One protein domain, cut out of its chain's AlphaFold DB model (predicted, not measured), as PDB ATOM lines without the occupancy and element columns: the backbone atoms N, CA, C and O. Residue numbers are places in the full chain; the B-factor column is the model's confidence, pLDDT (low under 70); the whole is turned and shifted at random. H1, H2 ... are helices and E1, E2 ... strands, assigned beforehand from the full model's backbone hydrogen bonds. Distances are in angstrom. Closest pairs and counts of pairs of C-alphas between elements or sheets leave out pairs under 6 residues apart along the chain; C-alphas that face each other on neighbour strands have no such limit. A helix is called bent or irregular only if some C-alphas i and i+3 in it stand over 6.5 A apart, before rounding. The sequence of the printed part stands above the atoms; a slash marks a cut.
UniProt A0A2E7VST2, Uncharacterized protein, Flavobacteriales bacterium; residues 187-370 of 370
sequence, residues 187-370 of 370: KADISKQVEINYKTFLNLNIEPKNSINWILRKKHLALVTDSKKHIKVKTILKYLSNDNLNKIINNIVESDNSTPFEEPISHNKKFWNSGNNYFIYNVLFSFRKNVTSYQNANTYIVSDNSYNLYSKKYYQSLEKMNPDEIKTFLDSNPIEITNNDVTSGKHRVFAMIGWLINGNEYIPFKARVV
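Overview. This is residues 187 to 370 of the 370 residues of an uncharacterized protein of Flavobacteriales bacterium (UniProt A0A2E7VST2). Two helices, H8 and H12, pack together in the middle of a body of mostly short helices and loops, with H4 and H5 on one side of them and H10 on the other. A small, strongly twisted sheet of four strands stands at one end of the long axis, with H1 beyond it; H7, H9 and H10 lie toward the other end. The printed part has 184 residues, with twelve named helices and four named strands in the order H1 E1 H2 H3 H4 H5 H6 H7 H8 H9 H10 H11 E2 E3 H12 E4. The sheet is mixed, in the order E1, E4, E2, E3, and the class is mixed, helices and strands. The whole is compact, with a radius of gyration of the C-alphas of 16.0 A and spans of 47 by 33 by 33 A.

Arrangement. Start with H1, residues 187 to 191, which only grazes the sheet. E1, residues 194 to 196, is an edge strand antiparallel to E4, residues 365 to 369; look for N 194 and O 367, 2.9 A apart. H2, residues 198 to 202, only just touches H5, residues 233 to 241, with 3 pairs of C-alphas within 8 A; the closest are those of Leu 202 and Lys 234, 4.6 A. H3, residues 213 to 216, is close to but not clearly touching H4, residues 218 to 225, at Trp 214 and Leu 221, whose C-alphas are 7.1 A apart. H4 touches H8, residues 277 to 285, the same way at a shallow tilt of 31 degrees; their closest C-alphas are those of His 220 and Phe 279, 5.9 A. H6, residues 244 to 249, is near H8, and H7, residues 269 to 273, only just touches H4, with 3 pairs of C-alphas within 8 A. H9, residues 294 to 303, touches no helix, while H10, residues 312 to 317, touches H8 at Phe 285 and Tyr 315, C-alphas 6.7 A apart. H11, residues 323 to 332, only grazes the sheet with its residues 326 to 332. E2, residues 335 to 338, and E3, residues 341 to 344, form a hairpin, with N 338 and O 341 2.9 A apart; E2 is parallel to E4, with N 335 and O 366 2.9 A apart. H12, residues 346 to 357, touches H8 closest at Val 283 and Gly 354, C-alphas 3.9 A apart, and touches H5 with residues 353 to 357 alone. Every O i to N i+4 pair is within hydrogen-bond range in H2, H5, H6, H7, H10, H11 and H12, but 0 of 1 in H1, with 0 of 2 O i to N i+3 pairs, 2 of 4 in H4, 4 of 5 in H8 and 4 of 6 in H9; H3 is too short for such a pair.

Along the chain. Find C-alpha 187 at (532.098, 428.813, 384.406), where H1 begins. H12 runs 16.6 A from C-alpha 346 at (543.263, 449.343, 392.048), H9 spans 14.6 A and H11 14.3 A. H9 is irregular, with C-alphas 295 and 298 7.5 A apart. E4, 12.1 A long, ends at C-alpha 369, (534.375, 438.232, 388.806).

Size, cuts and confidence. The two C-alphas farthest apart, those of Lys 187 and Ser 306, are 48.1 A apart. The printed part has no cut and ends at Val 370, the chain's last residue. Look at residues 250 to 268 for the one long link, H6 to H7. The mean pLDDT of the printed part is 93.9; residues 188 to 191 are under 70.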
ATOM      1  N   LYS A 187     533.107 427.757 384.241       70.00
ATOM      2  CA  LYS A 187     532.098 428.813 384.406       70.00
ATOM      3  C   LYS A 187     531.440 428.793 385.794       70.00
ATOM      4  O   LYS A 187     531.014 429.844 386.268       70.00
ATOM      5  N   ALA A 188     531.368 427.623 386.430       61.12
ATOM      6  CA  ALA A 188     530.773 427.448 387.751       61.12
ATOM      7  C   ALA A 188     531.629 428.060 388.874       61.12
ATOM      8  O   ALA A 188     531.084 428.465 389.895       61.12
ATOM      9  N   ASP A 189     532.941 428.196 388.663       69.06
ATOM     10  CA  ASP A 189     533.872 428.707 389.678       69.06
ATOM     11  C   ASP A 189     533.973 430.237 389.702       69.06
ATOM     12  O   ASP A 189     534.487 430.810 390.655       69.06
ATOM     13  N   ILE A 190     533.432 430.925 388.692       67.19
ATOM     14  CA  ILE A 190     533.433 432.398 388.588       67.19
ATOM     15  C   ILE A 190     532.637 433.051 389.719       67.19
ATOM     16  O   ILE A 190     532.952 434.162 390.134       67.19
ATOM     17  N   SER A 191     531.584 432.379 390.199       65.88
ATOM     18  CA  SER A 191     530.790 432.862 391.333       65.88
ATOM     19  C   SER A 191     531.572 432.817 392.650       65.88
ATOM     20  O   SER A 191     531.152 433.435 393.629       65.88
ATOM     21  N   LYS A 192     532.711 432.114 392.676       79.12
ATOM     22  CA  LYS A 192     533.642 432.044 393.800       79.12
ATOM     23  C   LYS A 192     534.817 432.997 393.583       79.12
ATOM     24  O   LYS A 192     534.992 433.603 392.528       79.12
ATOM     25  N   GLN A 193     535.639 433.137 394.619       87.94
ATOM     26  CA  GLN A 193     536.912 433.835 394.486       87.94
ATOM     27  C   GLN A 193     537.878 432.969 393.671       87.94
ATOM     28  O   GLN A 193     538.150 431.830 394.039       87.94
ATOM     29  N   VAL A 194     538.386 433.518 392.571       91.19
ATOM     30  CA  VAL A 194     539.315 432.841 391.660       91.19
ATOM     31  C   VAL A 194     540.709 433.427 391.786       91.19
ATOM     32  O   VAL A 194     540.875 434.630 391.988       91.19
ATOM     33  N   GLU A 195     541.718 432.579 391.648       92.44
ATOM     34  CA  GLU A 195     543.103 433.027 391.597       92.44
ATOM     35  C   GLU A 195     543.462 433.529 390.196       92.44
ATOM     36  O   GLU A 195     543.152 432.897 389.184       92.44
ATOM     37  N   ILE A 196     544.108 434.690 390.123       94.06
ATOM     38  CA  ILE A 196     544.478 435.314 388.857       94.06
ATOM     39  C   ILE A 196     545.909 434.937 388.500       94.06
ATOM     40  O   ILE A 196     546.858 435.444 389.098       94.06
ATOM     41  N   ASN A 197     546.068 434.147 387.440       94.25
ATOM     42  CA  ASN A 197     547.381 433.889 386.852       94.25
ATOM     43  C   ASN A 197     548.004 435.154 386.223       94.25
ATOM     44  O   ASN A 197     547.308 436.076 385.783       94.25
ATOM     45  N   TYR A 198     549.333 435.167 386.111       96.50
ATOM     46  CA  TYR A 198     550.098 436.323 385.631       96.50
ATOM     47  C   TYR A 198     549.643 436.829 384.250       96.50
ATOM     48  O   TYR A 198     549.434 438.027 384.039       96.50
ATOM     49  N   LYS A 199     549.389 435.914 383.304       95.56
ATOM     50  CA  LYS A 199     548.909 436.257 381.956       95.56
ATOM     51  C   LYS A 199     547.568 436.989 381.994       95.56
ATOM     52  O   LYS A 199     547.345 437.912 381.201       95.56
ATOM     53  N   THR A 200     546.663 436.583 382.880       94.88
ATOM     54  CA  THR A 200     545.371 437.248 383.055       94.88
ATOM     55  C   THR A 200     545.561 438.622 383.668       94.88
ATOM     56  O   THR A 200     545.079 439.588 383.075       94.88
ATOM     57  N   PHE A 201     546.329 438.721 384.758       97.44
ATOM     58  CA  PHE A 201     546.664 439.978 385.431       97.44
ATOM     59  C   PHE A 201     547.178 441.036 384.446       97.44
ATOM     60  O   PHE A 201     546.606 442.120 384.335       97.44
ATOM     61  N   LEU A 202     548.164 440.677 383.621       97.56
ATOM     62  CA  LEU A 202     548.738 441.551 382.594       97.56
ATOM     63  C   LEU A 202     547.720 442.079 381.564       97.56
ATOM     64  O   LEU A 202     547.933 443.131 380.955       97.56
ATOM     65  N   ASN A 203     546.621 441.362 381.325       96.56
ATOM     66  CA  ASN A 203     545.607 441.735 380.338       96.56
ATOM     67  C   ASN A 203     544.350 442.379 380.946       96.56
ATOM     68  O   ASN A 203     543.416 442.682 380.192       96.56
ATOM     69  N   LEU A 204     544.319 442.612 382.259       96.81
ATOM     70  CA  LEU A 204     543.284 443.425 382.889       96.81
ATOM     71  C   LEU A 204     543.454 444.895 382.504       96.81
ATOM     72  O   LEU A 204     544.568 445.385 382.304       96.81
ATOM     73  N   ASN A 205     542.334 445.599 382.399       97.25
ATOM     74  CA  ASN A 205     542.313 447.053 382.339       97.25
ATOM     75  C   ASN A 205     542.264 447.597 383.771       97.25
ATOM     76  O   ASN A 205     541.507 447.086 384.594       97.25
ATOM     77  N   ILE A 206     543.020 448.651 384.074       97.38
ATOM     78  CA  ILE A 206     543.052 449.225 385.428       97.38
ATOM     79  C   ILE A 206     541.767 449.984 385.793       97.38
ATOM     80  O   ILE A 206     541.463 450.183 386.967       97.38
ATOM     81  N   GLU A 207     541.021 450.431 384.783       95.94
ATOM     82  CA  GLU A 207     539.787 451.194 384.923       95.94
ATOM     83  C   GLU A 207     538.973 451.094 383.612       95.94
ATOM     84  O   GLU A 207     539.559 451.230 382.529       95.94
ATOM     85  N   PRO A 208     537.638 450.917 383.668       92.88
ATOM     86  CA  PRO A 208     536.782 450.957 382.486       92.88
ATOM     87  C   PRO A 208     536.928 452.275 381.726       92.88
ATOM     88  O   PRO A 208     536.942 453.348 382.328       92.88
ATOM     89  N   LYS A 209     536.945 452.241 380.390       89.62
ATOM     90  CA  LYS A 209     537.143 453.442 379.544       89.62
ATOM     91  C   LYS A 209     536.171 454.596 379.834       89.62
ATOM     92  O   LYS A 209     536.557 455.757 379.736       89.62
ATOM     93  N   ASN A 210     534.939 454.266 380.222       89.38
ATOM     94  CA  ASN A 210     533.865 455.227 380.490       89.38
ATOM     95  C   ASN A 210     533.688 455.524 381.988       89.38
ATOM     96  O   ASN A 210     532.658 456.058 382.388       89.38
ATOM     97  N   SER A 211     534.648 455.129 382.827       92.00
ATOM     98  CA  SER A 211     534.581 455.362 384.266       92.00
ATOM     99  C   SER A 211     534.682 456.842 384.614       92.00
ATOM    100  O   SER A 211     535.511 457.569 384.062       92.00
ATOM    101  N   ILE A 212     533.903 457.265 385.605       90.62
ATOM    102  CA  ILE A 212     533.964 458.618 386.157       90.62
ATOM    103  C   ILE A 212     535.301 458.916 386.851       90.62
ATOM    104  O   ILE A 212     535.718 460.070 386.929       90.62
ATOM    105  N   ASN A 213     536.034 457.887 387.290       93.12
ATOM    106  CA  ASN A 213     537.351 458.059 387.913       93.12
ATOM    107  C   ASN A 213     538.356 458.725 386.974       93.12
ATOM    108  O   ASN A 213     539.282 459.388 387.429       93.12
ATOM    109  N   TRP A 214     538.152 458.611 385.665       94.25
ATOM    110  CA  TRP A 214     538.950 459.330 384.687       94.25
ATOM    111  C   TRP A 214     538.785 460.851 384.716       94.25
ATOM    112  O   TRP A 214     539.621 461.551 384.146       94.25
ATOM    113  N   ILE A 215     537.700 461.335 385.315       92.19
ATOM    114  CA  ILE A 215     537.402 462.749 385.527       92.19
ATOM    115  C   ILE A 215     537.774 463.098 386.970       92.19
ATOM    116  O   ILE A 215     538.650 463.927 387.184       92.19
ATOM    117  N   LEU A 216     537.206 462.386 387.953       91.81
ATOM    118  CA  LEU A 216     537.421 462.657 389.379       91.81
ATOM    119  C   LEU A 216     538.880 462.496 389.815       91.81
ATOM    120  O   LEU A 216     539.415 463.352 390.501       91.81
ATOM    121  N   ARG A 217     539.537 461.409 389.400       94.25
ATOM    122  CA  ARG A 217     540.903 461.039 389.812       94.25
ATOM    123  C   ARG A 217     541.912 461.263 388.689       94.25
ATOM    124  O   ARG A 217     542.962 460.616 388.651       94.25
ATOM    125  N   LYS A 218     541.577 462.151 387.744       95.00
ATOM    126  CA  LYS A 218     542.317 462.366 386.494       95.00
ATOM    127  C   LYS A 218     543.798 462.613 386.742       95.00
ATOM    128  O   LYS A 218     544.616 461.956 386.108       95.00
ATOM    129  N   LYS A 219     544.139 463.519 387.668       95.69
ATOM    130  CA  LYS A 219     545.533 463.886 387.970       95.69
ATOM    131  C   LYS A 219     546.362 462.671 388.394       95.69
ATOM    132  O   LYS A 219     547.433 462.438 387.845       95.69
ATOM    133  N   HIS A 220     545.821 461.855 389.297       97.19
ATOM    134  CA  HIS A 220     546.489 460.657 389.806       97.19
ATOM    135  C   HIS A 220     546.618 459.553 388.752       97.19
ATOM    136  O   HIS A 220     547.673 458.939 388.614       97.19
ATOM    137  N   LEU A 221     545.545 459.281 387.999       97.19
ATOM    138  CA  LEU A 221     545.568 458.251 386.958       97.19
ATOM    139  C   LEU A 221     546.456 458.655 385.781       97.19
ATOM    140  O   LEU A 221     547.101 457.793 385.189       97.19
ATOM    141  N   ALA A 222     546.510 459.942 385.435       96.56
ATOM    142  CA  ALA A 222     547.286 460.429 384.302       96.56
ATOM    143  C   ALA A 222     548.780 460.114 384.443       96.56
ATOM    144  O   ALA A 222     549.376 459.695 383.453       96.56
ATOM    145  N   LEU A 223     549.350 460.226 385.652       96.06
ATOM    146  CA  LEU A 223     550.761 459.904 385.897       96.06
ATOM    147  C   LEU A 223     551.099 458.448 385.565       96.06
ATOM    148  O   LEU A 223     552.120 458.180 384.942       96.06
ATOM    149  N   VAL A 224     550.233 457.512 385.951       96.69
ATOM    150  CA  VAL A 224     550.474 456.065 385.809       96.69
ATOM    151  C   VAL A 224     549.926 455.470 384.508       96.69
ATOM    152  O   VAL A 224     550.177 454.308 384.217       96.69
ATOM    153  N   THR A 225     549.181 456.244 383.711       96.88
ATOM    154  CA  THR A 225     548.548 455.767 382.462       96.88
ATOM    155  C   THR A 225     548.911 456.579 381.220       96.88
ATOM    156  O   THR A 225     548.349 456.315 380.157       96.88
ATOM    157  N   ASP A 226     549.793 457.575 381.344       95.50
ATOM    158  CA  ASP A 226     550.046 458.596 380.317       95.50
ATOM    159  C   ASP A 226     548.729 459.170 379.774       95.50
ATOM    160  O   ASP A 226     548.360 459.002 378.611       95.50
ATOM    161  N   SER A 227     547.939 459.769 380.668       95.06
ATOM    162  CA  SER A 227     546.642 460.371 380.323       95.06
ATOM    163  C   SER A 227     545.716 459.429 379.530       95.06
ATOM    164  O   SER A 227     545.112 459.823 378.532       95.06
ATOM    165  N   LYS A 228     545.570 458.184 380.007       95.69
ATOM    166  CA  LYS A 228     544.791 457.086 379.398       95.69
ATOM    167  C   LYS A 228     545.366 456.442 378.132       95.69
ATOM    168  O   LYS A 228     544.684 455.587 377.561       95.69
ATOM    169  N   LYS A 229     546.578 456.777 377.681       95.75
ATOM    170  CA  LYS A 229     547.204 456.041 376.565       95.75
ATOM    171  C   LYS A 229     547.476 454.578 376.935       95.75
ATOM    172  O   LYS A 229     547.376 453.693 376.084       95.75
ATOM    173  N   HIS A 230     547.728 454.301 378.216       96.75
ATOM    174  CA  HIS A 230     547.966 452.965 378.755       96.75
ATOM    175  C   HIS A 230     546.903 452.586 379.790       96.75
ATOM    176  O   HIS A 230     546.927 453.044 380.925       96.75
ATOM    177  N   ILE A 231     545.963 451.720 379.405       96.62
ATOM    178  CA  ILE A 231     544.871 451.270 380.293       96.62
ATOM    179  C   ILE A 231     545.096 449.838 380.789       96.62
ATOM    180  O   ILE A 231     544.678 449.490 381.892       96.62
ATOM    181  N   LYS A 232     545.755 448.991 379.990       97.75
ATOM    182  CA  LYS A 232     546.039 447.601 380.367       97.75
ATOM    183  C   LYS A 232     547.246 447.532 381.289       97.75
ATOM    184  O   LYS A 232     548.235 448.222 381.037       97.75
ATOM    185  N   VAL A 233     547.214 446.624 382.261       98.38
ATOM    186  CA  VAL A 233     548.320 446.397 383.206       98.38
ATOM    187  C   VAL A 233     549.649 446.208 382.473       98.38
ATOM    188  O   VAL A 233     550.593 446.935 382.750       98.38
ATOM    189  N   LYS A 234     549.718 445.347 381.448       97.88
ATOM    190  CA  LYS A 234     550.952 445.142 380.662       97.88
ATOM    191  C   LYS A 234     551.490 446.404 379.990       97.88
ATOM    192  O   LYS A 234     552.697 446.569 379.860       97.88
ATOM    193  N   THR A 235     550.600 447.283 379.523       97.81
ATOM    194  CA  THR A 235     551.016 448.528 378.862       97.81
ATOM    195  C   THR A 235     551.465 449.567 379.876       97.81
ATOM    196  O   THR A 235     552.392 450.307 379.587       97.81
ATOM    197  N   ILE A 236     550.852 449.580 381.064       98.00
ATOM    198  CA  ILE A 236     551.266 450.427 382.184       98.00
ATOM    199  C   ILE A 236     552.632 449.975 382.707       98.00
ATOM    200  O   ILE A 236     553.523 450.802 382.844       98.00
ATOM    201  N   LEU A 237     552.824 448.668 382.915       97.25
ATOM    202  CA  LEU A 237     554.098 448.077 383.326       97.25
ATOM    203  C   LEU A 237     555.229 448.513 382.380       97.25
ATOM    204  O   LEU A 237     556.213 449.087 382.831       97.25
ATOM    205  N   LYS A 238     555.036 448.333 381.063       96.56
ATOM    206  CA  LYS A 238     556.005 448.751 380.036       96.56
ATOM    207  C   LYS A 238     556.239 450.265 380.011       96.56
ATOM    208  O   LYS A 238     557.350 450.724 379.778       96.56
ATOM    209  N   TYR A 239     555.182 451.054 380.189       96.50
ATOM    210  CA  TYR A 239     555.290 452.509 380.211       96.50
ATOM    211  C   TYR A 239     556.152 452.983 381.382       96.50
ATOM    212  O   TYR A 239     557.020 453.830 381.184       96.50
ATOM    213  N   LEU A 240     555.942 452.406 382.565       95.81
ATOM    214  CA  LEU A 240     556.660 452.764 383.782       95.81
ATOM    215  C   LEU A 240     558.085 452.186 383.817       95.81
ATOM    216  O   LEU A 240     558.955 452.814 384.403       95.81
ATOM    217  N   SER A 241     558.378 451.067 383.148       89.06
ATOM    218  CA  SER A 241     559.723 450.464 383.146       89.06
ATOM    219  C   SER A 241     560.789 451.220 382.330       89.06
ATOM    220  O   SER A 241     561.973 450.992 382.535       89.06
ATOM    221  N   ASN A 242     560.410 452.098 381.392       74.19
ATOM    222  CA  ASN A 242     561.319 452.640 380.362       74.19
ATOM    223  C   ASN A 242     561.919 454.024 380.694       74.19
ATOM    224  O   ASN A 242     561.568 454.993 380.021       74.19
ATOM    225  N   ASP A 243     562.738 454.164 381.743       81.12
ATOM    226  CA  ASP A 243     563.260 455.448 382.294       81.12
ATOM    227  C   ASP A 243     562.188 456.492 382.676       81.12
ATOM    228  O   ASP A 243     562.451 457.496 383.344       81.12
ATOM    229  N   ASN A 244     560.940 456.261 382.282       90.12
ATOM    230  CA  ASN A 244     559.813 457.147 382.473       90.12
ATOM    231  C   ASN A 244     559.424 457.222 383.937       90.12
ATOM    232  O   ASN A 244     558.974 458.282 384.352       90.12
ATOM    233  N   LEU A 245     559.615 456.160 384.733       91.62
ATOM    234  CA  LEU A 245     559.353 456.241 386.169       91.62
ATOM    235  C   LEU A 245     560.181 457.355 386.812       91.62
ATOM    236  O   LEU A 245     559.623 458.167 387.542       91.62
ATOM    237  N   ASN A 246     561.462 457.474 386.453       90.06
ATOM    238  CA  ASN A 246     562.335 458.546 386.939       90.06
ATOM    239  C   ASN A 246     561.835 459.930 386.500       90.06
ATOM    240  O   ASN A 246     561.779 460.857 387.306       90.06
ATOM    241  N   LYS A 247     561.373 460.065 385.251       91.56
ATOM    242  CA  LYS A 247     560.758 461.313 384.762       91.56
ATOM    243  C   LYS A 247     559.450 461.642 385.488       91.56
ATOM    244  O   LYS A 247     559.174 462.805 385.764       91.56
ATOM    245  N   ILE A 248     558.635 460.634 385.792       93.69
ATOM    246  CA  ILE A 248     557.363 460.784 386.505       93.69
ATOM    247  C   ILE A 248     557.609 461.205 387.949       93.69
ATOM    248  O   ILE A 248     556.886 462.077 388.422       93.69
ATOM    249  N   ILE A 249     558.620 460.641 388.622       93.75
ATOM    250  CA  ILE A 249     558.984 460.976 390.009       93.75
ATOM    251  C   ILE A 249     559.166 462.488 390.181       93.75
ATOM    252  O   ILE A 249     558.638 463.056 391.134       93.75
ATOM    253  N   ASN A 250     559.816 463.148 389.220       93.00
ATOM    254  CA  ASN A 250     560.044 464.596 389.250       93.00
ATOM    255  C   ASN A 250     558.762 465.434 389.091       93.00
ATOM    256  O   ASN A 250     558.756 466.612 389.430       93.00
ATOM    257  N   ASN A 251     557.677 464.838 388.592       95.19
ATOM    258  CA  ASN A 251     556.386 465.496 388.380       95.19
ATOM    259  C   ASN A 251     555.353 465.154 389.470       95.19
ATOM    260  O   ASN A 251     554.168 465.488 389.332       95.19
ATOM    261  N   ILE A 252     555.762 464.448 390.529       97.69
ATOM    262  CA  ILE A 252     554.863 464.106 391.627       97.69
ATOM    263  C   ILE A 252     554.619 465.341 392.494       97.69
ATOM    264  O   ILE A 252     555.545 465.983 392.975       97.69
ATOM    265  N   VAL A 253     553.343 465.618 392.730       97.81
ATOM    266  CA  VAL A 253     552.836 466.617 393.663       97.81
ATOM    267  C   VAL A 253     552.026 465.869 394.712       97.81
ATOM    268  O   VAL A 253     551.049 465.185 394.387       97.81
ATOM    269  N   GLU A 254     552.452 465.958 395.967       97.50
ATOM    270  CA  GLU A 254     551.732 465.336 397.075       97.50
ATOM    271  C   GLU A 254     550.402 466.042 397.322       97.50
ATOM    272  O   GLU A 254     550.327 467.269 397.334       97.50
ATOM    273  N   SER A 255     549.345 465.257 397.520       96.75
ATOM    274  CA  SER A 255     548.065 465.776 397.981       96.75
ATOM    275  C   SER A 255     548.195 466.374 399.380       96.75
ATOM    276  O   SER A 255     548.778 465.765 400.278       96.75
ATOM    277  N   ASP A 256     547.597 467.544 399.570       94.88
ATOM    278  CA  ASP A 256     547.401 468.148 400.885       94.88
ATOM    279  C   ASP A 256     546.245 467.447 401.609       94.88
ATOM    280  O   ASP A 256     545.082 467.640 401.243       94.88
ATOM    281  N   ASN A 257     546.592 466.636 402.611       95.06
ATOM    282  CA  ASN A 257     545.682 465.920 403.503       95.06
ATOM    283  C   ASN A 257     545.850 466.385 404.959       95.06
ATOM    284  O   ASN A 257     545.637 465.609 405.884       95.06
ATOM    285  N   SER A 258     546.233 467.648 405.171       90.81
ATOM    286  CA  SER A 258     546.456 468.221 406.508       90.81
ATOM    287  C   SER A 258     545.175 468.475 407.311       90.81
ATOM    288  O   SER A 258     545.225 468.622 408.530       90.81
ATOM    289  N   THR A 259     544.025 468.541 406.636       93.69
ATOM    290  CA  THR A 259     542.721 468.854 407.237       93.69
ATOM    291  C   THR A 259     541.670 467.830 406.822       93.69
ATOM    292  O   THR A 259     541.687 467.430 405.653       93.69
ATOM    293  N   PRO A 260     540.707 467.480 407.695       94.81
ATOM    294  CA  PRO A 260     539.603 466.598 407.333       94.81
ATOM    295  C   PRO A 260     538.796 467.103 406.129       94.81
ATOM    296  O   PRO A 260     538.686 468.307 405.876       94.81
ATOM    297  N   PHE A 261     538.213 466.165 405.390       94.75
ATOM    298  CA  PHE A 261     537.432 466.402 404.182       94.75
ATOM    299  C   PHE A 261     535.942 466.179 404.424       94.75
ATOM    300  O   PHE A 261     535.551 465.290 405.177       94.75
ATOM    301  N   GLU A 262     535.104 466.926 403.710       92.25
ATOM    302  CA  GLU A 262     533.672 466.631 403.643       92.25
ATOM    303  C   GLU A 262     533.425 465.254 403.015       92.25
ATOM    304  O   GLU A 262     533.968 464.936 401.948       92.25
ATOM    305  N   GLU A 263     532.579 464.461 403.673       89.12
ATOM    306  CA  GLU A 263     532.170 463.137 403.212       89.12
ATOM    307  C   GLU A 263     531.022 463.208 402.182       89.12
ATOM    308  O   GLU A 263     530.150 464.077 402.279       89.12
ATOM    309  N   PRO A 264     530.952 462.263 401.223       88.69
ATOM    310  CA  PRO A 264     531.874 461.144 401.049       88.69
ATOM    311  C   PRO A 264     533.173 461.554 400.333       88.69
ATOM    312  O   PRO A 264     533.129 462.180 399.271       88.69
ATOM    313  N   ILE A 265     534.331 461.096 400.823       89.19
ATOM    314  CA  ILE A 265     535.657 461.358 400.215       89.19
ATOM    315  C   ILE A 265     535.703 461.006 398.718       89.19
ATOM    316  O   ILE A 265     536.376 461.664 397.920       89.19
ATOM    317  N   SER A 266     534.944 459.996 398.284       86.62
ATOM    318  CA  SER A 266     534.843 459.605 396.871       86.62
ATOM    319  C   SER A 266     534.364 460.730 395.940       86.62
ATOM    320  O   SER A 266     534.720 460.699 394.762       86.62
ATOM    321  N   HIS A 267     533.641 461.723 396.463       87.62
ATOM    322  CA  HIS A 267     533.105 462.877 395.733       87.62
ATOM    323  C   HIS A 267     533.760 464.202 396.158       87.62
ATOM    324  O   HIS A 267     533.358 465.272 395.705       87.62
ATOM    325  N   ASN A 268     534.803 464.157 396.993       91.00
ATOM    326  CA  ASN A 268     535.458 465.361 397.480       91.00
ATOM    327  C   ASN A 268     536.475 465.907 396.460       91.00
ATOM    328  O   ASN A 268     537.532 465.317 396.224       91.00
ATOM    329  N   LYS A 269     536.179 467.068 395.857       91.62
ATOM    330  CA  LYS A 269     537.051 467.688 394.843       91.62
ATOM    331  C   LYS A 269     538.439 468.029 395.391       91.62
ATOM    332  O   LYS A 269     539.410 467.837 394.660       91.62
ATOM    333  N   LYS A 270     538.537 468.526 396.632       92.62
ATOM    334  CA  LYS A 270     539.811 468.912 397.267       92.62
ATOM    335  C   LYS A 270     540.710 467.685 397.419       92.62
ATOM    336  O   LYS A 270     541.843 467.717 396.950       92.62
ATOM    337  N   PHE A 271     540.166 466.588 397.949       93.62
ATOM    338  CA  PHE A 271     540.886 465.332 398.169       93.62
ATOM    339  C   PHE A 271     541.536 464.775 396.893       93.62
ATOM    340  O   PHE A 271     542.681 464.331 396.919       93.62
ATOM    341  N   TRP A 272     540.818 464.801 395.762       93.56
ATOM    342  CA  TRP A 272     541.299 464.232 394.494       93.56
ATOM    343  C   TRP A 272     542.118 465.188 393.621       93.56
ATOM    344  O   TRP A 272     542.689 464.750 392.621       93.56
ATOM    345  N   ASN A 273     542.137 466.488 393.936       93.00
ATOM    346  CA  ASN A 273     542.786 467.491 393.086       93.00
ATOM    347  C   ASN A 273     543.889 468.296 393.768       93.00
ATOM    348  O   ASN A 273     544.524 469.091 393.065       93.00
ATOM    349  N   SER A 274     544.140 468.103 395.064       95.00
ATOM    350  CA  SER A 274     545.255 468.752 395.764       95.00
ATOM    351  C   SER A 274     546.625 468.225 395.318       95.00
ATOM    352  O   SER A 274     547.598 468.964 395.392       95.00
ATOM    353  N   GLY A 275     546.698 467.008 394.766       96.75
ATOM    354  CA  GLY A 275     547.934 466.406 394.265       96.75
ATOM    355  C   GLY A 275     547.720 465.415 393.119       96.75
ATOM    356  O   GLY A 275     546.705 465.432 392.419       96.75
ATOM    357  N   ASN A 276     548.717 464.561 392.889       97.69
ATOM    358  CA  ASN A 276     548.699 463.504 391.872       97.69
ATOM    359  C   ASN A 276     549.362 462.183 392.348       97.69
ATOM    360  O   ASN A 276     549.460 461.223 391.587       97.69
ATOM    361  N   ASN A 277     549.710 462.065 393.632       97.94
ATOM    362  CA  ASN A 277     550.536 460.990 394.201       97.94
ATOM    363  C   ASN A 277     549.825 459.647 394.495       97.94
ATOM    364  O   ASN A 277     550.480 458.606 394.500       97.94
ATOM    365  N   TYR A 278     548.504 459.627 394.719       96.94
ATOM    366  CA  TYR A 278     547.804 458.445 395.257       96.94
ATOM    367  C   TYR A 278     548.050 457.111 394.544       96.94
ATOM    368  O   TYR A 278     548.174 456.101 395.221       96.94
ATOM    369  N   PHE A 279     548.138 457.051 393.213       97.56
ATOM    370  CA  PHE A 279     548.423 455.777 392.532       97.56
ATOM    371  C   PHE A 279     549.916 455.535 392.326       97.56
ATOM    372  O   PHE A 279     550.373 454.404 392.481       97.56
ATOM    373  N   ILE A 280     550.689 456.582 392.029       98.00
ATOM    374  CA  ILE A 280     552.125 456.453 391.759       98.00
ATOM    375  C   ILE A 280     552.907 456.024 393.005       98.00
ATOM    376  O   ILE A 280     553.836 455.236 392.887       98.00
ATOM    377  N   TYR A 281     552.503 456.429 394.209       98.19
ATOM    378  CA  TYR A 281     553.166 455.964 395.432       98.19
ATOM    379  C   TYR A 281     552.904 454.496 395.748       98.19
ATOM    380  O   TYR A 281     553.793 453.831 396.269       98.19
ATOM    381  N   ASN A 282     551.766 453.941 395.327       97.81
ATOM    382  CA  ASN A 282     551.590 452.491 395.381       97.81
ATOM    383  C   ASN A 282     552.580 451.786 394.445       97.81
ATOM    384  O   ASN A 282     553.108 450.749 394.815       97.81
ATOM    385  N   VAL A 283     552.919 452.369 393.289       98.00
ATOM    386  CA  VAL A 283     553.987 451.833 392.424       98.00
ATOM    387  C   VAL A 283     555.363 451.973 393.093       98.00
ATOM    388  O   VAL A 283     556.083 450.988 393.216       98.00
ATOM    389  N   LEU A 284     555.732 453.168 393.567       97.31
ATOM    390  CA  LEU A 284     557.077 453.428 394.104       97.31
ATOM    391  C   LEU A 284     557.373 452.660 395.395       97.31
ATOM    392  O   LEU A 284     558.488 452.183 395.591       97.31
ATOM    393  N   PHE A 285     556.387 452.545 396.284       97.69
ATOM    394  CA  PHE A 285     556.569 451.883 397.571       97.69
ATOM    395  C   PHE A 285     556.075 450.436 397.563       97.69
ATOM    396  O   PHE A 285     556.478 449.681 398.441       97.69
ATOM    397  N   SER A 286     555.320 449.993 396.554       96.94
ATOM    398  CA  SER A 286     554.756 448.636 396.500       96.94
ATOM    399  C   SER A 286     553.921 448.333 397.761       96.94
ATOM    400  O   SER A 286     553.213 449.210 398.257       96.94
ATOM    401  N   PHE A 287     553.961 447.105 398.285       98.19
ATOM    402  CA  PHE A 287     553.176 446.708 399.455       98.19
ATOM    403  C   PHE A 287     553.795 447.203 400.775       98.19
ATOM    404  O   PHE A 287     554.999 447.067 401.031       98.19
ATOM    405  N   ARG A 288     552.947 447.791 401.622       98.06
ATOM    406  CA  ARG A 288     553.271 448.308 402.958       98.06
ATOM    407  C   ARG A 288     552.201 447.867 403.945       98.06
ATOM    408  O   ARG A 288     551.025 447.821 403.579       98.06
ATOM    409  N   LYS A 289     552.602 447.562 405.177       97.62
ATOM    410  CA  LYS A 289     551.672 447.226 406.262       97.62
ATOM    411  C   LYS A 289     550.865 448.458 406.664       97.62
ATOM    412  O   LYS A 289     551.359 449.576 406.573       97.62
ATOM    413  N   ASN A 290     549.626 448.235 407.100       94.62
ATOM    414  CA  ASN A 290     548.771 449.248 407.730       94.62
ATOM    415  C   ASN A 290     548.564 450.542 406.917       94.62
ATOM    416  O   ASN A 290     548.411 451.619 407.486       94.62
ATOM    417  N   VAL A 291     548.521 450.451 405.581       96.12
ATOM    418  CA  VAL A 291     548.125 451.593 404.744       96.12
ATOM    419  C   VAL A 291     546.661 451.939 405.029       96.12
ATOM    420  O   VAL A 291     545.760 451.136 404.779       96.12
ATOM    421  N   THR A 292     546.424 453.149 405.525       95.19
ATOM    422  CA  THR A 292     545.108 453.677 405.888       95.19
ATOM    423  C   THR A 292     544.193 453.675 404.665       95.19
ATOM    424  O   THR A 292     544.565 454.156 403.592       95.19
ATOM    425  N   SER A 293     542.976 453.149 404.802       92.94
ATOM    426  CA  SER A 293     541.972 453.189 403.735       92.94
ATOM    427  C   SER A 293     541.380 454.594 403.582       92.94
ATOM    428  O   SER A 293     541.374 455.381 404.524       92.94
ATOM    429  N   TYR A 294     540.799 454.901 402.419       91.94
ATOM    430  CA  TYR A 294     540.131 456.194 402.231       91.94
ATOM    431  C   TYR A 294     538.960 456.417 403.187       91.94
ATOM    432  O   TYR A 294     538.730 457.548 403.583       91.94
ATOM    433  N   GLN A 295     538.247 455.361 403.586       91.44
ATOM    434  CA  GLN A 295     537.151 455.471 404.559       91.44
ATOM    435  C   GLN A 295     537.646 455.918 405.940       91.44
ATOM    436  O   GLN A 295     536.913 456.573 406.666       91.44
ATOM    437  N   ASN A 296     538.899 455.599 406.273       93.88
ATOM    438  CA  ASN A 296     539.522 455.940 407.549       93.88
ATOM    439  C   ASN A 296     540.453 457.158 407.437       93.88
ATOM    440  O   ASN A 296     541.183 457.455 408.381       93.88
ATOM    441  N   ALA A 297     540.462 457.858 406.296       94.88
ATOM    442  CA  ALA A 297     541.380 458.969 406.069       94.88
ATOM    443  C   ALA A 297     541.116 460.121 407.045       94.88
ATOM    444  O   ALA A 297     542.046 460.591 407.688       94.88
ATOM    445  N   ASN A 298     539.854 460.523 407.218       95.81
ATOM    446  CA  ASN A 298     539.491 461.567 408.174       95.81
ATOM    447  C   ASN A 298     539.846 461.184 409.615       95.81
ATOM    448  O   ASN A 298     540.376 462.016 410.343       95.81
ATOM    449  N   THR A 299     539.630 459.923 410.005       95.56
ATOM    450  CA  THR A 299     540.047 459.422 411.321       95.56
ATOM    451  C   THR A 299     541.548 459.594 411.515       95.56
ATOM    452  O   THR A 299     541.949 460.200 412.498       95.56
ATOM    453  N   TYR A 300     542.365 459.153 410.553       95.12
ATOM    454  CA  TYR A 300     543.820 459.311 410.610       95.12
ATOM    455  C   TYR A 300     544.237 460.780 410.728       95.12
ATOM    456  O   TYR A 300     545.002 461.124 411.618       95.12
ATOM    457  N   ILE A 301     543.679 461.662 409.893       95.00
ATOM    458  CA  ILE A 301     544.013 463.096 409.899       95.00
ATOM    459  C   ILE A 301     543.723 463.741 411.265       95.00
ATOM    460  O   ILE A 301     544.435 464.651 411.679       95.00
ATOM    461  N   VAL A 302     542.693 463.270 411.974       94.44
ATOM    462  CA  VAL A 302     542.334 463.778 413.306       94.44
ATOM    463  C   VAL A 302     543.158 463.124 414.419       94.44
ATOM    464  O   VAL A 302     543.577 463.820 415.340       94.44
ATOM    465  N   SER A 303     543.369 461.806 414.373       91.94
ATOM    466  CA  SER A 303     543.923 461.038 415.498       91.94
ATOM    467  C   SER A 303     545.433 460.807 415.433       91.94
ATOM    468  O   SER A 303     546.077 460.698 416.469       91.94
ATOM    469  N   ASP A 304     545.989 460.672 414.232       77.06
ATOM    470  CA  ASP A 304     547.387 460.322 413.973       77.06
ATOM    471  C   ASP A 304     547.887 461.157 412.787       77.06
ATOM    472  O   ASP A 304     548.042 460.682 411.668       77.06
ATOM    473  N   ASN A 305     548.099 462.452 413.023       79.56
ATOM    474  CA  ASN A 305     548.600 463.395 412.017       79.56
ATOM    475  C   ASN A 305     550.141 463.459 412.002       79.56
ATOM    476  O   ASN A 305     550.731 464.499 411.707       79.56
ATOM    477  N   SER A 306     550.806 462.359 412.374       89.12
ATOM    478  CA  SER A 306     552.272 462.289 412.475       89.12
ATOM    479  C   SER A 306     552.952 462.562 411.128       89.12
ATOM    480  O   SER A 306     554.029 463.159 411.065       89.12
ATOM    481  N   TYR A 307     552.302 462.160 410.033       94.81
ATOM    482  CA  TYR A 307     552.706 462.467 408.666       94.81
ATOM    483  C   TYR A 307     551.486 462.879 407.846       94.81
ATOM    484  O   TYR A 307     550.397 462.347 408.035       94.81
ATOM    485  N   ASN A 308     551.680 463.754 406.854       95.88
ATOM    486  CA  ASN A 308     550.638 464.036 405.868       95.88
ATOM    487  C   ASN A 308     550.213 462.721 405.187       95.88
ATOM    488  O   ASN A 308     551.050 462.036 404.583       95.88
ATOM    489  N   LEU A 309     548.938 462.348 405.300       96.38
ATOM    490  CA  LEU A 309     548.449 461.045 404.856       96.38
ATOM    491  C   LEU A 309     548.721 460.829 403.359       96.38
ATOM    492  O   LEU A 309     548.449 461.696 402.528       96.38
ATOM    493  N   TYR A 310     549.238 459.648 403.005       96.69
ATOM    494  CA  TYR A 310     549.669 459.277 401.649       96.69
ATOM    495  C   TYR A 310     550.849 460.082 401.082       96.69
ATOM    496  O   TYR A 310     551.148 459.936 399.899       96.69
ATOM    497  N   SER A 311     551.549 460.892 401.878       97.31
ATOM    498  CA  SER A 311     552.838 461.478 401.479       97.31
ATOM    499  C   SER A 311     553.927 460.413 401.306       97.31
ATOM    500  O   SER A 311     553.804 459.267 401.748       97.31
ATOM    501  N   LYS A 312     555.049 460.797 400.698       97.88
ATOM    502  CA  LYS A 312     556.260 459.981 400.632       97.88
ATOM    503  C   LYS A 312     556.736 459.606 402.032       97.88
ATOM    504  O   LYS A 312     557.029 458.437 402.261       97.88
ATOM    505  N   LYS A 313     556.761 460.566 402.966       97.75
ATOM    506  CA  LYS A 313     557.163 460.320 404.362       97.75
ATOM    507  C   LYS A 313     556.247 459.301 405.039       97.75
ATOM    508  O   LYS A 313     556.753 458.367 405.647       97.75
ATOM    509  N   TYR A 314     554.934 459.418 404.833       97.75
ATOM    510  CA  TYR A 314     553.959 458.436 405.308       97.75
ATOM    511  C   TYR A 314     554.257 457.023 404.779       97.75
ATOM    512  O   TYR A 314     554.342 456.073 405.543       97.75
ATOM    513  N   TYR A 315     554.489 456.848 403.475       97.94
ATOM    514  CA  TYR A 315     554.808 455.517 402.938       97.94
ATOM    515  C   TYR A 315     556.183 454.985 403.371       97.94
ATOM    516  O   TYR A 315     556.386 453.769 403.418       97.94
ATOM    517  N   GLN A 316     557.138 455.876 403.647       97.81
ATOM    518  CA  GLN A 316     558.466 455.524 404.150       97.81
ATOM    519  C   GLN A 316     558.453 455.133 405.630       97.81
ATOM    520  O   GLN A 316     559.299 454.337 406.026       97.81
ATOM    521  N   SER A 317     557.510 455.650 406.425       97.06
ATOM    522  CA  SER A 317     557.366 455.279 407.836       97.06
ATOM    523  C   SER A 317     556.693 453.922 408.040       97.06
ATOM    524  O   SER A 317     556.776 453.362 409.127       97.06
ATOM    525  N   LEU A 318     556.010 453.391 407.020       97.44
ATOM    526  CA  LEU A 318     555.353 452.087 407.088       97.44
ATOM    527  C   LEU A 318     556.326 450.940 406.798       97.44
ATOM    528  O   LEU A 318     557.172 451.014 405.903       97.44
ATOM    529  N   GLU A 319     556.135 449.828 407.502       98.12
ATOM    530  CA  GLU A 319     556.902 448.602 407.294       98.12
ATOM    531  C   GLU A 319     556.604 447.982 405.916       98.12
ATOM    532  O   GLU A 319     555.462 447.981 405.436       98.12
ATOM    533  N   LYS A 320     557.635 447.431 405.265       97.81
ATOM    534  CA  LYS A 320     557.474 446.657 404.026       97.81
ATOM    535  C   LYS A 320     556.856 445.298 404.344       97.81
ATOM    536  O   LYS A 320     557.215 444.689 405.342       97.81
ATOM    537  N   MET A 321     555.965 444.822 403.477       98.38
ATOM    538  CA  MET A 321     555.517 443.431 403.542       98.38
ATOM    539  C   MET A 321     556.526 442.520 402.838       98.38
ATOM    540  O   MET A 321     557.034 442.881 401.772       98.38
ATOM    541  N   ASN A 322     556.790 441.346 403.406       97.25
ATOM    542  CA  ASN A 322     557.522 440.269 402.734       97.25
ATOM    543  C   ASN A 322     556.593 439.467 401.779       97.25
ATOM    544  O   ASN A 322     555.376 439.673 401.804       97.25
ATOM    545  N   PRO A 323     557.119 438.578 400.912       98.06
ATOM    546  CA  PRO A 323     556.300 437.845 399.938       98.06
ATOM    547  C   PRO A 323     555.147 437.030 400.545       98.06
ATOM    548  O   PRO A 323     554.042 437.045 399.996       98.06
ATOM    549  N   ASP A 324     555.368 436.374 401.685       98.00
ATOM    550  CA  ASP A 324     554.341 435.568 402.355       98.00
ATOM    551  C   ASP A 324     553.235 436.452 402.938       98.00
ATOM    552  O   ASP A 324     552.048 436.182 402.748       98.00
ATOM    553  N   GLU A 325     553.604 437.579 403.551       98.25
ATOM    554  CA  GLU A 325     552.654 438.580 404.042       98.25
ATOM    555  C   GLU A 325     551.821 439.179 402.904       98.25
ATOM    556  O   GLU A 325     550.608 439.347 403.051       98.25
ATOM    557  N   ILE A 326     552.440 439.468 401.751       98.38
ATOM    558  CA  ILE A 326     551.723 439.952 400.563       98.38
ATOM    559  C   ILE A 326     550.716 438.899 400.105       98.38
ATOM    560  O   ILE A 326     549.564 439.241 399.843       98.38
ATOM    561  N   LYS A 327     551.113 437.626 400.035       97.75
ATOM    562  CA  LYS A 327     550.220 436.533 399.639       97.75
ATOM    563  C   LYS A 327     549.013 436.433 400.575       97.75
ATOM    564  O   LYS A 327     547.880 436.528 400.106       97.75
ATOM    565  N   THR A 328     549.235 436.364 401.889       97.81
ATOM    566  CA  THR A 328     548.153 436.331 402.890       97.81
ATOM    567  C   THR A 328     547.248 437.561 402.800       97.81
ATOM    568  O   THR A 328     546.019 437.457 402.905       97.81
ATOM    569  N   PHE A 329     547.830 438.740 402.564       97.56
ATOM    570  CA  PHE A 329     547.081 439.978 402.392       97.56
ATOM    571  C   PHE A 329     546.196 439.955 401.139       97.56
ATOM    572  O   PHE A 329     545.028 440.347 401.216       97.56
ATOM    573  N   LEU A 330     546.718 439.492 399.999       96.94
ATOM    574  CA  LEU A 330     545.990 439.399 398.729       96.94
ATOM    575  C   LEU A 330     544.917 438.302 398.733       96.94
ATOM    576  O   LEU A 330     543.888 438.467 398.074       96.94
ATOM    577  N   ASP A 331     545.121 437.228 399.493       95.06
ATOM    578  CA  ASP A 331     544.115 436.188 399.715       95.06
ATOM    579  C   ASP A 331     542.934 436.719 400.537       95.06
ATOM    580  O   ASP A 331     541.772 436.511 400.186       95.06
ATOM    581  N   SER A 332     543.231 437.472 401.598       95.38
ATOM    582  CA  SER A 332     542.215 438.034 402.502       95.38
ATOM    583  C   SER A 332     541.485 439.237 401.905       95.38
ATOM    584  O   SER A 332     540.356 439.554 402.279       95.38
ATOM    585  N   ASN A 333     542.123 439.915 400.952       95.50
ATOM    586  CA  ASN A 333     541.586 441.084 400.278       95.50
ATOM    587  C   ASN A 333     541.513 440.781 398.780       95.50
ATOM    588  O   ASN A 333     542.443 441.131 398.048       95.50
ATOM    589  N   PRO A 334     540.413 440.191 398.281       95.06
ATOM    590  CA  PRO A 334     540.255 439.950 396.856       95.06
ATOM    591  C   PRO A 334     540.056 441.264 396.088       95.06
ATOM    592  O   PRO A 334     539.551 442.260 396.625       95.06
ATOM    593  N   ILE A 335     540.479 441.301 394.826       96.50
ATOM    594  CA  ILE A 335     540.114 442.385 393.902       96.50
ATOM    595  C   ILE A 335     538.771 442.079 393.234       96.50
ATOM    596  O   ILE A 335     538.315 440.936 393.224       96.50
ATOM    597  N   GLU A 336     538.132 443.088 392.651       95.12
ATOM    598  CA  GLU A 336     536.923 442.875 391.849       95.12
ATOM    599  C   GLU A 336     537.220 443.162 390.386       95.12
ATOM    600  O   GLU A 336     537.870 444.160 390.052       95.12
ATOM    601  N   ILE A 337     536.744 442.269 389.520       93.50
ATOM    602  CA  ILE A 337     536.864 442.392 388.073       93.50
ATOM    603  C   ILE A 337     535.471 442.353 387.467       93.50
ATOM    604  O   ILE A 337     534.745 441.372 387.606       93.50
ATOM    605  N   THR A 338     535.129 443.386 386.708       89.62
ATOM    606  CA  THR A 338     533.891 443.440 385.927       89.62
ATOM    607  C   THR A 338     534.259 443.704 384.481       89.62
ATOM    608  O   THR A 338     534.955 444.669 384.184       89.62
ATOM    609  N   ASN A 339     533.816 442.849 383.559       86.94
ATOM    610  CA  ASN A 339     534.099 442.998 382.123       86.94
ATOM    611  C   ASN A 339     535.599 443.205 381.788       86.94
ATOM    612  O   ASN A 339     535.927 444.001 380.911       86.94
ATOM    613  N   ASN A 340     536.506 442.471 382.449       91.88
ATOM    614  CA  ASN A 340     537.971 442.591 382.292       91.88
ATOM    615  C   ASN A 340     538.584 443.913 382.813       91.88
ATOM    616  O   ASN A 340     539.777 444.153 382.618       91.88
ATOM    617  N   ASP A 341     537.802 444.746 383.491       94.88
ATOM    618  CA  ASP A 341     538.271 445.946 384.170       94.88
ATOM    619  C   ASP A 341     538.367 445.701 385.680       94.88
ATOM    620  O   ASP A 341     537.476 445.091 386.271       94.88
ATOM    621  N   VAL A 342     539.426 446.203 386.315       96.62
ATOM    622  CA  VAL A 342     539.546 446.234 387.777       96.62
ATOM    623  C   VAL A 342     538.558 447.271 388.307       96.62
ATOM    624  O   VAL A 342     538.701 448.470 388.054       96.62
ATOM    625  N   THR A 343     537.545 446.831 389.043       94.12
ATOM    626  CA  THR A 343     536.516 447.703 389.629       94.12
ATOM    627  C   THR A 343     536.800 448.017 391.093       94.12
ATOM    628  O   THR A 343     536.585 449.156 391.513       94.12
ATOM    629  N   SER A 344     537.425 447.086 391.820       93.88
ATOM    630  CA  SER A 344     537.902 447.267 393.195       93.88
ATOM    631  C   SER A 344     539.333 446.754 393.364       93.88
ATOM    632  O   SER A 344     539.742 445.803 392.704       93.88
ATOM    633  N   GLY A 345     540.109 447.387 394.252       95.25
ATOM    634  CA  GLY A 345     541.490 446.985 394.559       95.25
ATOM    635  C   GLY A 345     542.584 447.566 393.657       95.25
ATOM    636  O   GLY A 345     543.693 447.040 393.618       95.25
ATOM    637  N   LYS A 346     542.315 448.682 392.970       95.94
ATOM    638  CA  LYS A 346     543.263 449.343 392.048       95.94
ATOM    639  C   LYS A 346     544.611 449.680 392.686       95.94
ATOM    640  O   LYS A 346     545.639 449.468 392.057       95.94
ATOM    641  N   HIS A 347     544.626 450.150 393.933       96.88
ATOM    642  CA  HIS A 347     545.865 450.429 394.672       96.88
ATOM    643  C   HIS A 347     546.753 449.197 394.801       96.88
ATOM    644  O   HIS A 347     547.948 449.289 394.557       96.88
ATOM    645  N   ARG A 348     546.159 448.030 395.078       97.81
ATOM    646  CA  ARG A 348     546.884 446.757 395.167       97.81
ATOM    647  C   ARG A 348     547.426 446.331 393.804       97.81
ATOM    648  O   ARG A 348     548.552 445.862 393.715       97.81
ATOM    649  N   VAL A 349     546.668 446.558 392.729       98.44
ATOM    650  CA  VAL A 349     547.151 446.315 391.359       98.44
ATOM    651  C   VAL A 349     548.341 447.219 391.020       98.44
ATOM    652  O   VAL A 349     549.325 446.732 390.474       98.44
ATOM    653  N   PHE A 350     548.305 448.506 391.386       98.44
ATOM    654  CA  PHE A 350     549.460 449.400 391.223       98.44
ATOM    655  C   PHE A 350     550.646 449.012 392.115       98.44
ATOM    656  O   PHE A 350     551.782 449.086 391.654       98.44
ATOM    657  N   ALA A 351     550.400 448.529 393.336       98.44
ATOM    658  CA  ALA A 351     551.444 447.982 394.200       98.44
ATOM    659  C   ALA A 351     552.117 446.749 393.588       98.44
ATOM    660  O   ALA A 351     553.342 446.663 393.594       98.44
ATOM    661  N   MET A 352     551.345 445.850 392.969       98.69
ATOM    662  CA  MET A 352     551.897 444.718 392.221       98.69
ATOM    663  C   MET A 352     552.678 445.164 390.979       98.69
ATOM    664  O   MET A 352     553.720 444.600 390.674       98.69
ATOM    665  N   ILE A 353     552.216 446.193 390.263       98.44
ATOM    666  CA  ILE A 353     552.980 446.768 389.143       98.44
ATOM    667  C   ILE A 353     554.345 447.274 389.633       98.44
ATOM    668  O   ILE A 353     555.355 446.971 389.006       98.44
ATOM    669  N   GLY A 354     554.384 447.992 390.760       97.50
ATOM    670  CA  GLY A 354     555.630 448.426 391.402       97.50
ATOM    671  C   GLY A 354     556.544 447.268 391.796       97.50
ATOM    672  O   GLY A 354     557.729 447.269 391.474       97.50
ATOM    673  N   TRP A 355     555.968 446.240 392.420       97.94
ATOM    674  CA  TRP A 355     556.663 445.017 392.817       97.94
ATOM    675  C   TRP A 355     557.364 444.334 391.634       97.94
ATOM    676  O   TRP A 355     558.547 444.008 391.727       97.94
ATOM    677  N   LEU A 356     556.663 444.205 390.502       98.12
ATOM    678  CA  LEU A 356     557.187 443.617 389.265       98.12
ATOM    679  C   LEU A 356     558.258 444.486 388.592       98.12
ATOM    680  O   LEU A 356     559.227 443.953 388.059       98.12
ATOM    681  N   ILE A 357     558.107 445.816 388.609       96.19
ATOM    682  CA  ILE A 357     559.125 446.743 388.074       96.19
ATOM    683  C   ILE A 357     560.449 446.588 388.828       96.19
ATOM    684  O   ILE A 357     561.512 446.686 388.223       96.19
ATOM    685  N   ASN A 358     560.386 446.279 390.124       94.81
ATOM    686  CA  ASN A 358     561.558 446.016 390.958       94.81
ATOM    687  C   ASN A 358     562.164 444.610 390.750       94.81
ATOM    688  O   ASN A 358     563.022 444.206 391.528       94.81
ATOM    689  N   GLY A 359     561.723 443.856 389.736       95.75
ATOM    690  CA  GLY A 359     562.284 442.551 389.373       95.75
ATOM    691  C   GLY A 359     561.785 441.370 390.207       95.75
ATOM    692  O   GLY A 359     562.285 440.263 390.041       95.75
ATOM    693  N   ASN A 360     560.804 441.578 391.088       97.50
ATOM    694  CA  ASN A 360     560.258 440.502 391.910       97.50
ATOM    695  C   ASN A 360     559.250 439.642 391.135       97.50
ATOM    696  O   ASN A 360     558.622 440.093 390.174       97.50
ATOM    697  N   GLU A 361     559.036 438.414 391.605       97.88
ATOM    698  CA  GLU A 361     558.067 437.491 391.014       97.88
ATOM    699  C   GLU A 361     556.613 437.888 391.296       97.88
ATOM    700  O   GLU A 361     556.278 438.474 392.328       97.88
ATOM    701  N   TYR A 362     555.719 437.550 390.366       98.50
ATOM    702  CA  TYR A 362     554.291 437.823 390.499       98.50
ATOM    703  C   TYR A 362     553.650 436.982 391.611       98.50
ATOM    704  O   TYR A 362     553.695 435.755 391.563       98.50
ATOM    705  N   ILE A 363     552.955 437.645 392.542       98.31
ATOM    706  CA  ILE A 363     552.147 436.985 393.576       98.31
ATOM    707  C   ILE A 363     550.669 437.026 393.144       98.31
ATOM    708  O   ILE A 363     550.137 438.116 392.905       98.31
ATOM    709  N   PRO A 364     549.986 435.875 393.007       96.88
ATOM    710  CA  PRO A 364     548.609 435.836 392.534       96.88
ATOM    711  C   PRO A 364     547.613 436.571 393.436       96.88
ATOM    712  O   PRO A 364     547.649 436.479 394.658       96.88
ATOM    713  N   PHE A 365     546.665 437.262 392.807       96.44
ATOM    714  CA  PHE A 365     545.498 437.827 393.483       96.44
ATOM    715  C   PHE A 365     544.372 436.801 393.582       96.44
ATOM    716  O   PHE A 365     544.093 436.110 392.599       96.44
ATOM    717  N   LYS A 366     543.607 436.827 394.679       94.62
ATOM    718  CA  LYS A 366     542.212 436.367 394.652       94.62
ATOM    719  C   LYS A 366     541.321 437.447 394.054       94.62
ATOM    720  O   LYS A 366     541.528 438.645 394.269       94.62
ATOM    721  N   ALA A 367     540.310 437.040 393.296       93.25
ATOM    722  CA  ALA A 367     539.387 437.972 392.674       93.25
ATOM    723  C   ALA A 367     537.957 437.471 392.595       93.25
ATOM    724  O   ALA A 367     537.698 436.290 392.387       93.25
ATOM    725  N   ARG A 368     537.025 438.416 392.703       90.75
ATOM    726  CA  ARG A 368     535.602 438.214 392.432       90.75
ATOM    727  C   ARG A 368     535.296 438.732 391.034       90.75
ATOM    728  O   ARG A 368     535.595 439.887 390.724       90.75
ATOM    729  N   VAL A 369     534.723 437.883 390.188       86.94
ATOM    730  CA  VAL A 369     534.375 438.232 388.806       86.94
ATOM    731  C   VAL A 369     532.867 438.488 388.713       86.94
ATOM    732  O   VAL A 369     532.073 437.607 389.033       86.94
ATOM    733  N   VAL A 370     532.482 439.692 388.273       79.69
ATOM    734  CA  VAL A 370     531.095 440.224 388.286       79.69
ATOM    735  C   VAL A 370     530.552 440.508 386.876       79.69
ATOM    736  O   VAL A 370     531.333 440.966 386.007       79.69
TER     737      VAL A 370